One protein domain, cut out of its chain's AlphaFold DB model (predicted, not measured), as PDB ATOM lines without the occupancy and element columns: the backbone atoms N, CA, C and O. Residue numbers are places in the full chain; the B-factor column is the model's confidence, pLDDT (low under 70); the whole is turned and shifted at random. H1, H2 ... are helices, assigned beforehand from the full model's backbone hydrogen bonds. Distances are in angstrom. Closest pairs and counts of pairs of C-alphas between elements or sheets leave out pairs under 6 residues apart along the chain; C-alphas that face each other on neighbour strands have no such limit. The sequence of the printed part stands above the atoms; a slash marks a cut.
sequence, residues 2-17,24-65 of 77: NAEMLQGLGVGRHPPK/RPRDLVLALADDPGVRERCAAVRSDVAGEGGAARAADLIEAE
ATOM      1  N   ASN A   2     148.848 159.322 102.474       90.12
ATOM      2  CA  ASN A   2     149.705 158.191 102.908       90.12
ATOM      3  C   ASN A   2     149.004 156.825 102.801       90.12
ATOM      4  O   ASN A   2     149.608 155.854 102.364       90.12
ATOM      5  N   ALA A   3     147.715 156.750 103.148       90.75
ATOM      6  CA  ALA A   3     146.946 155.507 103.038       90.75
ATOM      7  C   ALA A   3     146.811 155.017 101.584       90.75
ATOM      8  O   ALA A   3     146.949 153.826 101.327       90.75
ATOM      9  N   GLU A   4     146.600 155.934 100.634       92.69
ATOM     10  CA  GLU A   4     146.559 155.626  99.198       92.69
ATOM     11  C   GLU A   4     147.917 155.136  98.688       92.69
ATOM     12  O   GLU A   4     147.963 154.186  97.916       92.69
ATOM     13  N   MET A   5     149.027 155.718  99.158       94.38
ATOM     14  CA  MET A   5     150.373 155.235  98.831       94.38
ATOM     15  C   MET A   5     150.597 153.809  99.345       94.38
ATOM     16  O   MET A   5     151.028 152.946  98.585       94.38
ATOM     17  N   LEU A   6     150.263 153.527 100.609       95.12
ATOM     18  CA  LEU A   6     150.386 152.177 101.175       95.12
ATOM     19  C   LEU A   6     149.498 151.161 100.441       95.12
ATOM     20  O   LEU A   6     149.893 150.009 100.256       95.12
ATOM     21  N   GLN A   7     148.317 151.585  99.991       94.56
ATOM     22  CA  GLN A   7     147.446 150.774  99.148       94.56
ATOM     23  C   GLN A   7     148.043 150.545  97.753       94.56
ATOM     24  O   GLN A   7     148.018 149.416  97.271       94.56
ATOM     25  N   GLY A   8     148.630 151.572  97.130       95.00
ATOM     26  CA  GLY A   8     149.317 151.470  95.840       95.00
ATOM     27  C   GLY A   8     150.551 150.562  95.881       95.00
ATOM     28  O   GLY A   8     150.795 149.813  94.942       95.00
ATOM     29  N   LEU A   9     151.275 150.551  97.003       95.81
ATOM     30  CA  LEU A   9     152.371 149.612  97.275       95.81
ATOM     31  C   LEU A   9     151.877 148.194  97.624       95.81
ATOM     32  O   LEU A   9     152.679 147.280  97.807       95.81
ATOM     33  N   GLY A  10     150.563 147.991  97.757       95.81
ATOM     34  CA  GLY A  10     149.971 146.701  98.107       95.81
ATOM     35  C   GLY A  10     150.300 146.228  99.528       95.81
ATOM     36  O   GLY A  10     150.244 145.023  99.788       95.81
ATOM     37  N   VAL A  11     150.670 147.141 100.430       97.00
ATOM     38  CA  VAL A  11     151.007 146.856 101.841       97.00
ATOM     39  C   VAL A  11     149.923 147.319 102.818       97.00
ATOM     40  O   VAL A  11     150.036 147.110 104.022       97.00
ATOM     41  N   GLY A  12     148.857 147.941 102.314       95.00
ATOM     42  CA  GLY A  12     147.738 148.412 103.118       95.00
ATOM     43  C   GLY A  12     146.415 148.387 102.360       95.00
ATOM     44  O   GLY A  12     146.362 148.211 101.144       95.00
ATOM     45  N   ARG A  13     145.323 148.573 103.101       92.06
ATOM     46  CA  ARG A  13     143.972 148.758 102.560       92.06
ATOM     47  C   ARG A  13     143.396 150.048 103.127       92.06
ATOM     48  O   ARG A  13     143.566 150.322 104.314       92.06
ATOM     49  N   HIS A  14     142.697 150.812 102.296       91.19
ATOM     50  CA  HIS A  14     142.003 152.023 102.719       91.19
ATOM     51  C   HIS A  14     140.484 151.831 102.588       91.19
ATOM     52  O   HIS A  14     139.925 152.111 101.529       91.19
ATOM     53  N   PRO A  15     139.805 151.294 103.622       87.25
ATOM     54  CA  PRO A  15     138.356 151.157 103.586       87.25
ATOM     55  C   PRO A  15     137.683 152.543 103.651       87.25
ATOM     56  O   PRO A  15     138.093 153.381 104.465       87.25
ATOM     57  N   PRO A  16     136.636 152.797 102.847       86.25
ATOM     58  CA  PRO A  16     135.841 154.016 102.950       86.25
ATOM     59  C   PRO A  16     135.210 154.138 104.338       86.25
ATOM     60  O   PRO A  16     134.674 153.170 104.871       86.25
ATOM     61  N   LYS A  17     135.212 155.343 104.922       81.75
ATOM     62  CA  LYS A  17     134.715 155.572 106.296       81.75
ATOM     63  C   LYS A  17     133.278 155.083 106.528       81.75
ATOM     64  O   LYS A  17     132.978 154.621 107.618       81.75
ATOM     65  N   ARG A  24     133.608 144.854 110.565       84.06
ATOM     66  CA  ARG A  24     134.390 145.058 109.343       84.06
ATOM     67  C   ARG A  24     135.887 145.334 109.586       84.06
ATOM     68  O   ARG A  24     136.694 144.799 108.821       84.06
ATOM     69  N   PRO A  25     136.305 146.112 110.608       87.62
ATOM     70  CA  PRO A  25     137.712 146.300 110.938       87.62
ATOM     71  C   PRO A  25     138.446 144.992 111.201       87.62
ATOM     72  O   PRO A  25     139.562 144.820 110.714       87.62
ATOM     73  N   ARG A  26     137.829 144.068 111.948       91.12
ATOM     74  CA  ARG A  26     138.470 142.807 112.326       91.12
ATOM     75  C   ARG A  26     138.770 141.973 111.090       91.12
ATOM     76  O   ARG A  26     139.911 141.554 110.912       91.12
ATOM     77  N   ASP A  27     137.779 141.791 110.224       91.69
ATOM     78  CA  ASP A  27     137.935 141.002 109.001       91.69
ATOM     79  C   ASP A  27     139.000 141.592 108.075       91.69
ATOM     80  O   ASP A  27     139.801 140.863 107.495       91.69
ATOM     81  N   LEU A  28     139.040 142.923 107.950       92.19
ATOM     82  CA  LEU A  28     140.046 143.609 107.142       92.19
ATOM     83  C   LEU A  28     141.460 143.429 107.698       92.19
ATOM     84  O   LEU A  28     142.387 143.212 106.918       92.19
ATOM     85  N   VAL A  29     141.626 143.517 109.019       93.31
ATOM     86  CA  VAL A  29     142.926 143.324 109.674       93.31
ATOM     87  C   VAL A  29     143.400 141.884 109.517       93.31
ATOM     88  O   VAL A  29     144.542 141.680 109.112       93.31
ATOM     89  N   LEU A  30     142.537 140.898 109.777       95.75
ATOM     90  CA  LEU A  30     142.887 139.480 109.637       95.75
ATOM     91  C   LEU A  30     143.237 139.138 108.186       95.75
ATOM     92  O   LEU A  30     144.313 138.611 107.924       95.75
ATOM     93  N   ALA A  31     142.407 139.554 107.225       94.44
ATOM     94  CA  ALA A  31     142.679 139.328 105.807       94.44
ATOM     95  C   ALA A  31     143.976 140.001 105.323       94.44
ATOM     96  O   ALA A  31     144.626 139.487 104.418       94.44
ATOM     97  N   LEU A  32     144.350 141.158 105.884       95.56
ATOM     98  CA  LEU A  32     145.614 141.823 105.558       95.56
ATOM     99  C   LEU A  32     146.816 141.118 106.205       95.56
ATOM    100  O   LEU A  32     147.858 140.995 105.566       95.56
ATOM    101  N   ALA A  33     146.685 140.671 107.456       96.56
ATOM    102  CA  ALA A  33     147.751 140.000 108.201       96.56
ATOM    103  C   ALA A  33     148.071 138.599 107.651       96.56
ATOM    104  O   ALA A  33     149.236 138.181 107.666       96.56
ATOM    105  N   ASP A  34     147.053 137.907 107.137       97.44
ATOM    106  CA  ASP A  34     147.167 136.559 106.577       97.44
ATOM    107  C   ASP A  34     147.601 136.549 105.102       97.44
ATOM    108  O   ASP A  34     147.919 135.488 104.569       97.44
ATOM    109  N   ASP A  35     147.670 137.705 104.434       97.94
ATOM    110  CA  ASP A  35     148.090 137.808 103.033       97.94
ATOM    111  C   ASP A  35     149.627 137.659 102.906       97.94
ATOM    112  O   ASP A  35     150.385 138.554 103.308       97.94
ATOM    113  N   PRO A  36     150.138 136.550 102.332       97.31
ATOM    114  CA  PRO A  36     151.577 136.350 102.173       97.31
ATOM    115  C   PRO A  36     152.207 137.367 101.211       97.31
ATOM    116  O   PRO A  36     153.346 137.779 101.422       97.31
ATOM    117  N   GLY A  37     151.462 137.857 100.219       97.81
ATOM    118  CA  GLY A  37     151.949 138.887  99.309       97.81
ATOM    119  C   GLY A  37     152.170 140.223 100.021       97.81
ATOM    120  O   GLY A  37     153.121 140.939  99.706       97.81
ATOM    121  N   VAL A  38     151.339 140.563 101.014       98.06
ATOM    122  CA  VAL A  38     151.566 141.749 101.861       98.06
ATOM    123  C   VAL A  38     152.870 141.596 102.635       98.06
ATOM    124  O   VAL A  38     153.657 142.542 102.698       98.06
ATOM    125  N   ARG A  39     153.143 140.404 103.178       97.56
ATOM    126  CA  ARG A  39     154.386 140.111 103.907       97.56
ATOM    127  C   ARG A  39     155.619 140.308 103.028       97.56
ATOM    128  O   ARG A  39     156.551 140.990 103.454       97.56
ATOM    129  N   GLU A  40     155.601 139.746 101.825       98.12
ATOM    130  CA  GLU A  40     156.689 139.844 100.845       98.12
ATOM    131  C   GLU A  40     156.935 141.294 100.420       98.12
ATOM    132  O   GLU A  40     158.058 141.788 100.523       98.12
ATOM    133  N   ARG A  41     155.879 142.023 100.040       98.19
ATOM    134  CA  ARG A  41     155.994 143.437  99.646       98.19
ATOM    135  C   ARG A  41     156.482 144.314 100.791       98.19
ATOM    136  O   ARG A  41     157.355 145.152 100.590       98.19
ATOM    137  N   CYS A  42     155.991 144.093 102.010       98.00
ATOM    138  CA  CYS A  42     156.496 144.814 103.175       98.00
ATOM    139  C   CYS A  42     157.983 144.525 103.434       98.00
ATOM    140  O   CYS A  42     158.693 145.407 103.911       98.00
ATOM    141  N   ALA A  43     158.452 143.298 103.185       98.06
ATOM    142  CA  ALA A  43     159.864 142.954 103.330       98.06
ATOM    143  C   ALA A  43     160.729 143.674 102.286       98.06
ATOM    144  O   ALA A  43     161.751 144.245 102.662       98.06
ATOM    145  N   ALA A  44     160.283 143.723 101.028       97.62
ATOM    146  CA  ALA A  44     160.954 144.474  99.968       97.62
ATOM    147  C   ALA A  44     161.048 145.971 100.310       97.62
ATOM    148  O   ALA A  44     162.146 146.505 100.411       97.62
ATOM    149  N   VAL A  45     159.918 146.610 100.642       96.81
ATOM    150  CA  VAL A  45     159.887 148.037 101.024       96.81
ATOM    151  C   VAL A  45     160.790 148.319 102.228       96.81
ATOM    152  O   VAL A  45     161.497 149.322 102.251       96.81
ATOM    153  N   ARG A  46     160.807 147.436 103.238       96.44
ATOM    154  CA  ARG A  46     161.715 147.587 104.387       96.44
ATOM    155  C   ARG A  46     163.182 147.509 103.986       96.44
ATOM    156  O   ARG A  46     163.974 148.271 104.528       96.44
ATOM    157  N   SER A  47     163.536 146.596 103.084       97.12
ATOM    158  CA  SER A  47     164.902 146.471 102.577       97.12
ATOM    159  C   SER A  47     165.331 147.736 101.836       97.12
ATOM    160  O   SER A  47     166.421 148.244 102.095       97.12
ATOM    161  N   ASP A  48     164.463 148.270 100.977       95.12
ATOM    162  CA  ASP A  48     164.741 149.480 100.199       95.12
ATOM    163  C   ASP A  48     164.968 150.685 101.120       95.12
ATOM    164  O   ASP A  48     166.010 151.334 101.049       95.12
ATOM    165  N   VAL A  49     164.045 150.922 102.062       94.00
ATOM    166  CA  VAL A  49     164.130 152.045 103.015       94.00
ATOM    167  C   VAL A  49     165.345 151.915 103.937       94.00
ATOM    168  O   VAL A  49     166.025 152.900 104.215       94.00
ATOM    169  N   ALA A  50     165.664 150.704 104.407       94.56
ATOM    170  CA  ALA A  50     166.861 150.480 105.219       94.56
ATOM    171  C   ALA A  50     168.157 150.778 104.442       94.56
ATOM    172  O   ALA A  50     169.148 151.200 105.040       94.56
ATOM    173  N   GLY A  51     168.142 150.598 103.118       94.56
ATOM    174  CA  GLY A  51     169.257 150.914 102.230       94.56
ATOM    175  C   GLY A  51     169.507 152.412 102.018       94.56
ATOM    176  O   GLY A  51     170.574 152.775 101.526       94.56
ATOM    177  N   GLU A  52     168.588 153.301 102.408       95.88
ATOM    178  CA  GLU A  52     168.714 154.743 102.137       95.88
ATOM    179  C   GLU A  52     169.792 155.454 102.975       95.88
ATOM    180  O   GLU A  52     170.151 156.592 102.665       95.88
ATOM    181  N   GLY A  53     170.338 154.799 104.008       93.44
ATOM    182  CA  GLY A  53     171.456 155.297 104.824       93.44
ATOM    183  C   GLY A  53     171.059 156.132 106.049       93.44
ATOM    184  O   GLY A  53     171.915 156.473 106.869       93.44
ATOM    185  N   GLY A  54     169.765 156.418 106.214       95.19
ATOM    186  CA  GLY A  54     169.196 157.025 107.417       95.19
ATOM    187  C   GLY A  54     169.834 158.360 107.817       95.19
ATOM    188  O   GLY A  54     170.330 159.123 106.988       95.19
ATOM    189  N   ALA A  55     169.811 158.650 109.119       96.88
ATOM    190  CA  ALA A  55     170.292 159.924 109.648       96.88
ATOM    191  C   ALA A  55     171.810 160.122 109.479       96.88
ATOM    192  O   ALA A  55     172.251 161.256 109.342       96.88
ATOM    193  N   ALA A  56     172.596 159.040 109.457       96.12
ATOM    194  CA  ALA A  56     174.045 159.117 109.269       96.12
ATOM    195  C   ALA A  56     174.389 159.672 107.881       96.12
ATOM    196  O   ALA A  56     175.043 160.702 107.776       96.12
ATOM    197  N   ARG A  57     173.827 159.074 106.821       96.69
ATOM    198  CA  ARG A  57     174.003 159.588 105.457       96.69
ATOM    199  C   ARG A  57     173.458 161.010 105.309       96.69
ATOM    200  O   ARG A  57     174.027 161.809 104.577       96.69
ATOM    201  N   ALA A  58     172.350 161.334 105.980       97.19
ATOM    202  CA  ALA A  58     171.830 162.698 105.979       97.19
ATOM    203  C   ALA A  58     172.828 163.698 106.591       97.19
ATOM    204  O   ALA A  58     172.998 164.776 106.030       97.19
ATOM    205  N   ALA A  59     173.501 163.342 107.690       97.12
ATOM    206  CA  ALA A  59     174.544 164.175 108.287       97.12
ATOM    207  C   ALA A  59     175.727 164.362 107.328       97.12
ATOM    208  O   ALA A  59     176.099 165.502 107.069       97.12
ATOM    209  N   ASP A  60     176.220 163.279 106.718       96.19
ATOM    210  CA  ASP A  60     177.315 163.343 105.739       96.19
ATOM    211  C   ASP A  60     176.980 164.288 104.570       96.19
ATOM    212  O   ASP A  60     177.806 165.099 104.151       96.19
ATOM    213  N   LEU A  61     175.748 164.209 104.049       96.88
ATOM    214  CA  LEU A  61     175.280 165.077 102.965       96.88
ATOM    215  C   LEU A  61     175.195 166.544 103.397       96.88
ATOM    216  O   LEU A  61     175.545 167.421 102.619       96.88
ATOM    217  N   ILE A  62     174.736 166.817 104.621       96.38
ATOM    218  CA  ILE A  62     174.682 168.186 105.148       96.38
ATOM    219  C   ILE A  62     176.100 168.739 105.315       96.38
ATOM    220  O   ILE A  62     176.365 169.855 104.879       96.38
ATOM    221  N   GLU A  63     177.011 167.975 105.919       94.94
ATOM    222  CA  GLU A  63     178.394 168.395 106.167       94.94
ATOM    223  C   GLU A  63     179.168 168.652 104.870       94.94
ATOM    224  O   GLU A  63     179.935 169.611 104.803       94.94
ATOM    225  N   ALA A  64     178.926 167.856 103.825       95.94
ATOM    226  CA  ALA A  64     179.530 168.054 102.507       95.94
ATOM    227  C   ALA A  64     179.125 169.381 101.837       95.94
ATOM    228  O   ALA A  64     179.898 169.929 101.051       95.94
ATOM    229  N   GLU A  65     177.936 169.903 102.149       95.44
ATOM    230  CA  GLU A  65     177.427 171.176 101.620       95.44
ATOM    231  C   GLU A  65     177.859 172.389 102.465       95.44
ATOM    232  O   GLU A  65     177.680 173.539 102.051       95.44
TER     233      GLU A  65
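This is residues 2 to 17 and 24 to 65 of the 77 residues of an uncharacterized protein of Streptomyces xinghaiensis (UniProt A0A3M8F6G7). This is an open, extended string of four helices: H2 and H3 make a corner near their ends, and H4 follows past the far end of H3, so that residues 46 to 65 stick out as an arm that makes the length. H1 and the stretch after it lie on the inner side of the corner, with no helix packed on another. The printed part has 58 residues, with named helices H1, H2, H3 and H4 in that order, no named strand, and class all helix. It is extended, with a radius of gyration of the C-alphas of 16.2 A and spans of 51 by 25 by 16 A.

Find C-alpha 2 at (149.705, 158.191, 102.908), where H1, residues 2 to 8, begins. After the cut, H2 holds residues 24 to 33 and measures 14.3 A from first to last C-alpha. H3, residues 36 to 50, is the longest helix at 21.0 A. H4, residues 54 to 65, runs 17.4 A and ends at C-alpha 65 at (177.427, 171.176, 101.620).

Look first at H1, which is apart from H2, H3 and H4. H2 and H3 are close but not clearly touching; their closest C-alphas, Leu 32 and Val 38, are 7.0 A apart. They run the same way at a steep tilt of 69 degrees, only just short of about perpendicular. H3 and H4 meet only through their link, and H2 and H4 are apart. In H1, H2, H3 and H4 every O i to N i+4 pair is within hydrogen-bond range.

The C-alphas of Arg 24 and Ala 64, the two farthest apart, are 51.1 A from each other. Residues 18 to 23 are not printed, and C-alphas 17 and 24 are 11.0 A apart across this cut, in the link from H1 to H2. The links H2 to H3 and H3 to H4 are tight. Mean pLDDT of the printed part is 94.6, and no printed residue is under 70.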